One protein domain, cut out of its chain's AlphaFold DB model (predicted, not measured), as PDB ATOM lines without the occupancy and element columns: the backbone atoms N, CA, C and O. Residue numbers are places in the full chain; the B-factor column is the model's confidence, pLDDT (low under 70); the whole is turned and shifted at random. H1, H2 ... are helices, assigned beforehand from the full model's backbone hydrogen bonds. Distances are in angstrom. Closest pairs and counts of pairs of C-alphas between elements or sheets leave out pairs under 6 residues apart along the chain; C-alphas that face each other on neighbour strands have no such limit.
ATOM      1  N   GLU A  67     -52.544  30.638  47.215       83.44
ATOM      2  CA  GLU A  67     -53.808  30.530  46.473       83.44
ATOM      3  C   GLU A  67     -54.099  31.857  45.757       83.44
ATOM      4  O   GLU A  67     -54.343  32.881  46.396       83.44
ATOM      5  N   SER A  68     -53.996  31.856  44.427       88.12
ATOM      6  CA  SER A  68     -54.211  33.032  43.587       88.12
ATOM      7  C   SER A  68     -55.151  32.689  42.440       88.12
ATOM      8  O   SER A  68     -55.145  31.572  41.919       88.12
ATOM      9  N   ASN A  69     -55.966  33.660  42.027       88.69
ATOM     10  CA  ASN A  69     -56.786  33.537  40.826       88.69
ATOM     11  C   ASN A  69     -55.881  33.479  39.585       88.69
ATOM     12  O   ASN A  69     -54.890  34.207  39.515       88.69
ATOM     13  N   LEU A  70     -56.239  32.661  38.592       86.81
ATOM     14  CA  LEU A  70     -55.471  32.500  37.351       86.81
ATOM     15  C   LEU A  70     -55.187  33.825  36.620       86.81
ATOM     16  O   LEU A  70     -54.157  33.938  35.965       86.81
ATOM     17  N   LEU A  71     -56.043  34.841  36.769       88.25
ATOM     18  CA  LEU A  71     -55.831  36.175  36.188       88.25
ATOM     19  C   LEU A  71     -54.696  36.974  36.854       88.25
ATOM     20  O   LEU A  71     -54.155  37.890  36.243       88.25
ATOM     21  N   ASN A  72     -54.340  36.642  38.097       89.50
ATOM     22  CA  ASN A  72     -53.323  37.343  38.889       89.50
ATOM     23  C   ASN A  72     -51.960  36.630  38.874       89.50
ATOM     24  O   ASN A  72     -51.025  37.063  39.549       89.50
ATOM     25  N   VAL A  73     -51.834  35.515  38.150       90.31
ATOM     26  CA  VAL A  73     -50.566  34.795  37.998       90.31
ATOM     27  C   VAL A  73     -49.768  35.451  36.860       90.31
ATOM     28  O   VAL A  73     -50.283  35.560  35.751       90.31
ATOM     29  N   PRO A  74     -48.504  35.868  37.072       91.44
ATOM     30  CA  PRO A  74     -47.738  36.641  36.081       91.44
ATOM     31  C   PRO A  74     -47.266  35.828  34.860       91.44
ATOM     32  O   PRO A  74     -46.609  36.368  33.975       91.44
ATOM     33  N   GLN A  75     -47.563  34.529  34.815       88.19
ATOM     34  CA  GLN A  75     -47.156  33.602  33.762       88.19
ATOM     35  C   GLN A  75     -48.367  32.817  33.246       88.19
ATOM     36  O   GLN A  75     -49.339  32.613  33.973       88.19
ATOM     37  N   ALA A  76     -48.284  32.313  32.015       88.69
ATOM     38  CA  ALA A  76     -49.305  31.426  31.470       88.69
ATOM     39  C   ALA A  76     -49.259  30.056  32.174       88.69
ATOM     40  O   ALA A  76     -48.305  29.297  32.009       88.69
ATOM     41  N   VAL A  77     -50.299  29.732  32.946       88.62
ATOM     42  CA  VAL A  77     -50.466  28.433  33.616       88.62
ATOM     43  C   VAL A  77     -51.691  27.727  33.047       88.62
ATOM     44  O   VAL A  77     -52.758  28.322  32.924       88.62
ATOM     45  N   SER A  78     -51.544  26.446  32.712       89.12
ATOM     46  CA  SER A  78     -52.655  25.560  32.347       89.12
ATOM     47  C   SER A  78     -52.836  24.513  33.440       89.12
ATOM     48  O   SER A  78     -51.879  23.830  33.800       89.12
ATOM     49  N   VAL A  79     -54.049  24.388  33.975       88.69
ATOM     50  CA  VAL A  79     -54.371  23.430  35.041       88.69
ATOM     51  C   VAL A  79     -55.248  22.325  34.466       88.69
ATOM     52  O   VAL A  79     -56.282  22.604  33.864       88.69
ATOM     53  N   VAL A  80     -54.854  21.067  34.675       90.44
ATOM     54  CA  VAL A  80     -55.697  19.903  34.368       90.44
ATOM     55  C   VAL A  80     -56.479  19.539  35.633       90.44
ATOM     56  O   VAL A  80     -55.867  19.135  36.625       90.44
ATOM     57  N   PRO A  81     -57.815  19.697  35.661       90.00
ATOM     58  CA  PRO A  81     -58.595  19.446  36.865       90.00
ATOM     59  C   PRO A  81     -58.781  17.945  37.109       90.00
ATOM     60  O   PRO A  81     -58.801  17.127  36.187       90.00
ATOM     61  N   ARG A  82     -59.018  17.581  38.374       89.06
ATOM     62  CA  ARG A  82     -59.214  16.180  38.793       89.06
ATOM     63  C   ARG A  82     -60.379  15.483  38.091       89.06
ATOM     64  O   ARG A  82     -60.354  14.265  37.953       89.06
ATOM     65  N   GLN A  83     -61.387  16.231  37.651       88.94
ATOM     66  CA  GLN A  83     -62.509  15.676  36.898       88.94
ATOM     67  C   GLN A  83     -62.070  15.119  35.539       88.94
ATOM     68  O   GLN A  83     -62.373  13.969  35.251       88.94
ATOM     69  N   VAL A  84     -61.255  15.862  34.779       90.06
ATOM     70  CA  VAL A  84     -60.708  15.396  33.488       90.06
ATOM     71  C   VAL A  84     -59.919  14.105  33.666       90.06
ATOM     72  O   VAL A  84     -60.097  13.166  32.898       90.06
ATOM     73  N   LEU A  85     -59.094  14.030  34.714       89.94
ATOM     74  CA  LEU A  85     -58.286  12.841  34.992       89.94
ATOM     75  C   LEU A  85     -59.144  11.606  35.298       89.94
ATOM     76  O   LEU A  85     -58.795  10.502  34.882       89.94
ATOM     77  N   ARG A  86     -60.265  11.783  36.006       90.69
ATOM     78  CA  ARG A  86     -61.199  10.688  36.309       90.69
ATOM     79  C   ARG A  86     -61.971  10.237  35.079       90.69
ATOM     80  O   ARG A  86     -62.059   9.037  34.850       90.69
ATOM     81  N   ASP A  87     -62.475  11.175  34.285       90.81
ATOM     82  CA  ASP A  87     -63.286  10.854  33.108       90.81
ATOM     83  C   ASP A  87     -62.453  10.196  32.006       90.81
ATOM     84  O   ASP A  87     -62.914   9.282  31.329       90.81
ATOM     85  N   GLN A  88     -61.195  10.621  31.863       89.88
ATOM     86  CA  GLN A  88     -60.237  10.015  30.935       89.88
ATOM     87  C   GLN A  88     -59.577   8.750  31.506       89.88
ATOM     88  O   GLN A  88     -58.815   8.099  30.797       89.88
ATOM     89  N   ALA A  89     -59.858   8.398  32.769       91.50
ATOM     90  CA  ALA A  89     -59.232   7.298  33.502       91.50
ATOM     91  C   ALA A  89     -57.692   7.279  33.370       91.50
ATOM     92  O   ALA A  89     -57.081   6.213  33.254       91.50
ATOM     93  N   ALA A  90     -57.080   8.468  33.392       87.25
ATOM     94  CA  ALA A  90     -55.655   8.670  33.165       87.25
ATOM     95  C   ALA A  90     -54.811   8.010  34.271       87.25
ATOM     96  O   ALA A  90     -55.038   8.236  35.461       87.25
ATOM     97  N   ARG A  91     -53.812   7.205  33.892       90.31
ATOM     98  CA  ARG A  91     -52.879   6.506  34.800       90.31
ATOM     99  C   ARG A  91     -51.441   7.030  34.746       90.31
ATOM    100  O   ARG A  91     -50.643   6.704  35.617       90.31
ATOM    101  N   ASN A  92     -51.114   7.836  33.745       89.94
ATOM    102  CA  ASN A  92     -49.807   8.399  33.445       89.94
ATOM    103  C   ASN A  92     -49.929   9.903  33.162       89.94
ATOM    104  O   ASN A  92     -50.998  10.424  32.845       89.94
ATOM    105  N   ILE A  93     -48.806  10.612  33.230       88.75
ATOM    106  CA  ILE A  93     -48.777  12.057  32.970       88.75
ATOM    107  C   ILE A  93     -48.924  12.367  31.474       88.75
ATOM    108  O   ILE A  93     -49.582  13.336  31.118       88.75
ATOM    109  N   ASP A  94     -48.402  11.512  30.590       88.50
ATOM    110  CA  ASP A  94     -48.507  11.724  29.138       88.50
ATOM    111  C   ASP A  94     -49.961  11.774  28.648       88.50
ATOM    112  O   ASP A  94     -50.305  12.562  27.772       88.50
ATOM    113  N   GLU A  95     -50.827  10.933  29.216       86.75
ATOM    114  CA  GLU A  95     -52.256  10.911  28.888       86.75
ATOM    115  C   GLU A  95     -53.011  12.076  29.538       86.75
ATOM    116  O   GLU A  95     -53.877  12.663  28.895       86.75
ATOM    117  N   ALA A  96     -52.610  12.503  30.742       87.75
ATOM    118  CA  ALA A  96     -53.147  13.708  31.376       87.75
ATOM    119  C   ALA A  96     -52.873  14.990  30.565       87.75
ATOM    120  O   ALA A  96     -53.635  15.955  30.647       87.75
ATOM    121  N   LEU A  97     -51.797  15.011  29.773       89.06
ATOM    122  CA  LEU A  97     -51.391  16.164  28.966       89.06
ATOM    123  C   LEU A  97     -52.017  16.195  27.564       89.06
ATOM    124  O   LEU A  97     -51.862  17.191  26.865       89.06
ATOM    125  N   TYR A  98     -52.777  15.171  27.160       86.62
ATOM    126  CA  TYR A  98     -53.339  15.073  25.806       86.62
ATOM    127  C   TYR A  98     -54.257  16.251  25.424       86.62
ATOM    128  O   TYR A  98     -54.275  16.683  24.276       86.62
ATOM    129  N   ASN A  99     -55.000  16.796  26.392       86.25
ATOM    130  CA  ASN A  99     -55.913  17.926  26.181       86.25
ATOM    131  C   ASN A  99     -55.224  19.303  26.282       86.25
ATOM    132  O   ASN A  99     -55.843  20.336  26.031       86.25
ATOM    133  N   VAL A 100     -53.953  19.355  26.684       86.44
ATOM    134  CA  VAL A 100     -53.229  20.616  26.872       86.44
ATOM    135  C   VAL A 100     -52.431  20.917  25.609       86.44
ATOM    136  O   VAL A 100     -51.357  20.368  25.388       86.44
ATOM    137  N   ALA A 101     -52.938  21.843  24.794       73.75
ATOM    138  CA  ALA A 101     -52.400  22.141  23.462       73.75
ATOM    139  C   ALA A 101     -50.920  22.580  23.430       73.75
ATOM    140  O   ALA A 101     -50.268  22.475  22.396       73.75
ATOM    141  N   ILE A 102     -50.379  23.067  24.550       70.69
ATOM    142  CA  ILE A 102     -48.989  23.535  24.639       70.69
ATOM    143  C   ILE A 102     -47.979  22.395  24.842       70.69
ATOM    144  O   ILE A 102     -46.801  22.573  24.535       70.69
ATOM    145  N   CYS A 103     -48.405  21.233  25.353       70.50
ATOM    146  CA  CYS A 103     -47.495  20.149  25.722       70.50
ATOM    147  C   CYS A 103     -47.696  18.924  24.824       70.50
ATOM    148  O   CYS A 103     -48.579  18.102  25.053       70.50
ATOM    149  N   SER A 104     -46.857  18.778  23.796       73.12
ATOM    150  CA  SER A 104     -46.843  17.587  22.947       73.12
ATOM    151  C   SER A 104     -45.874  16.535  23.496       73.12
ATOM    152  O   SER A 104     -44.649  16.658  23.427       73.12
ATOM    153  N   VAL A 105     -46.418  15.446  24.036       74.88
ATOM    154  CA  VAL A 105     -45.626  14.281  24.449       74.88
ATOM    155  C   VAL A 105     -45.227  13.462  23.222       74.88
ATOM    156  O   VAL A 105     -46.011  12.709  22.645       74.88
ATOM    157  N   THR A 106     -43.977  13.632  22.785       73.25
ATOM    158  CA  THR A 106     -43.422  12.900  21.639       73.25
ATOM    159  C   THR A 106     -43.131  11.457  22.048       73.25
ATOM    160  O   THR A 106     -42.099  11.161  22.654       73.25
ATOM    161  N   LYS A 107     -44.025  10.523  21.704       65.19
ATOM    162  CA  LYS A 107     -43.747   9.093  21.881       65.19
ATOM    163  C   LYS A 107     -42.652   8.677  20.899       65.19
ATOM    164  O   LYS A 107     -42.851   8.689  19.689       65.19
ATOM    165  N   ARG A 108     -41.478   8.311  21.428       64.31
ATOM    166  CA  ARG A 108     -40.376   7.710  20.658       64.31
ATOM    167  C   ARG A 108     -40.844   6.373  20.076       64.31
ATOM    168  O   ARG A 108     -40.708   5.323  20.703       64.31
ATOM    169  N   THR A 109     -41.384   6.396  18.866       53.31
ATOM    170  CA  THR A 109     -41.621   5.181  18.090       53.31
ATOM    171  C   THR A 109     -40.260   4.612  17.689       53.31
ATOM    172  O   THR A 109     -39.456   5.278  17.038       53.31
ATOM    173  N   ARG A 110     -39.965   3.392  18.147       52.78
ATOM    174  CA  ARG A 110     -38.723   2.650  17.887       52.78
ATOM    175  C   ARG A 110     -38.532   2.389  16.382       52.78
ATOM    176  O   ARG A 110     -38.913   1.338  15.876       52.78
ATOM    177  N   ILE A 111     -37.876   3.315  15.686       52.12
ATOM    178  CA  ILE A 111     -37.393   3.190  14.295       52.12
ATOM    179  C   ILE A 111     -36.065   2.408  14.276       52.12
ATOM    180  O   ILE A 111     -35.038   2.899  13.832       52.12
ATOM    181  N   LEU A 112     -36.034   1.190  14.827       52.12
ATOM    182  CA  LEU A 112     -34.798   0.384  14.793       52.12
ATOM    183  C   LEU A 112     -34.985  -1.093  14.444       52.12
ATOM    184  O   LEU A 112     -34.011  -1.833  14.412       52.12
ATOM    185  N   ILE A 113     -36.208  -1.527  14.133       54.25
ATOM    186  CA  ILE A 113     -36.481  -2.923  13.746       54.25
ATOM    187  C   ILE A 113     -36.756  -3.091  12.244       54.25
ATOM    188  O   ILE A 113     -36.598  -4.191  11.726       54.25
ATOM    189  N   PHE A 114     -37.079  -2.022  11.504       48.91
ATOM    190  CA  PHE A 114     -37.456  -2.162  10.089       48.91
ATOM    191  C   PHE A 114     -36.285  -2.112   9.092       48.91
ATOM    192  O   PHE A 114     -36.394  -2.689   8.017       48.91
ATOM    193  N   ILE A 115     -35.144  -1.500   9.438       55.91
ATOM    194  CA  ILE A 115     -34.010  -1.389   8.497       55.91
ATOM    195  C   ILE A 115     -33.227  -2.712   8.360       55.91
ATOM    196  O   ILE A 115     -32.640  -2.964   7.317       55.91
ATOM    197  N   ILE A 116     -33.272  -3.614   9.349       53.53
ATOM    198  CA  ILE A 116     -32.515  -4.885   9.291       53.53
ATOM    199  C   ILE A 116     -33.246  -5.973   8.480       53.53
ATOM    200  O   ILE A 116     -32.619  -6.914   8.007       53.53
ATOM    201  N   ARG A 117     -34.561  -5.853   8.255       47.12
ATOM    202  CA  ARG A 117     -35.353  -6.885   7.555       47.12
ATOM    203  C   ARG A 117     -35.458  -6.683   6.033       47.12
ATOM    204  O   ARG A 117     -36.139  -7.468   5.389       47.12
ATOM    205  N   CYS A 118     -34.831  -5.644   5.474       43.84
ATOM    206  CA  CYS A 118     -34.844  -5.359   4.029       43.84
ATOM    207  C   CYS A 118     -33.520  -5.717   3.319       43.84
ATOM    208  O   CYS A 118     -33.418  -5.562   2.107       43.84
ATOM    209  N   THR A 119     -32.520  -6.205   4.065       54.88
ATOM    210  CA  THR A 119     -31.203  -6.608   3.537       54.88
ATOM    211  C   THR A 119     -30.851  -8.026   3.994       54.88
ATOM    212  O   THR A 119     -29.797  -8.235   4.580       54.88
ATOM    213  N   VAL A 120     -31.749  -8.995   3.798       50.81
ATOM    214  CA  VAL A 120     -31.426 -10.432   3.670       50.81
ATOM    215  C   VAL A 120     -32.448 -11.054   2.734       50.81
ATOM    216  O   VAL A 120     -33.652 -10.795   2.960       50.81
TER     217      VAL A 120
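What this domain is: This is residues 67 to 120 of the 120 residues of the protein "Putative hydroxamate-type ferrisiderophore receptor" of Yersinia aleksiciae (UniProt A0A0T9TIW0). With little regular structure, the printed part is a drawn-out strip of loops that turns at two very short helices, H1 then H2, and leaves in a long tail whose residues 108 to 120 stick out. Residues 71 to 77, before H1, also stand free. The 54 printed residues have two named helices and no named strand; 10 are in named elements, class all helix. The whole is extended, with a radius of gyration of the C-alphas of 18.7 A and spans of 63 by 27 by 14 A.

How they stand to each other: H1, residues 82 to 87, and H2, residues 93 to 96, are close but not clearly touching; their closest C-alphas, those of Leu 85 and Ala 96, are 6.3 A apart. A tight link of 5 residues joins them. In H1 every O i to N i+4 pair is within hydrogen-bond range; H2 is too short for such a pair, and its one O i to N i+3 pair is within range.

Where its parts are: H1 begins at C-alpha 82 (-59.214, 16.180, 38.793) and is 8.8 A long. H2 measures 4.9 A and ends at C-alpha 96 (-53.147, 13.708, 31.376).

The domain as a whole: The C-alphas of Glu 67 and Val 120, the farthest apart, are 63.3 A apart. The printed part has no cut. Residues 107 to 120 have pLDDT under 70.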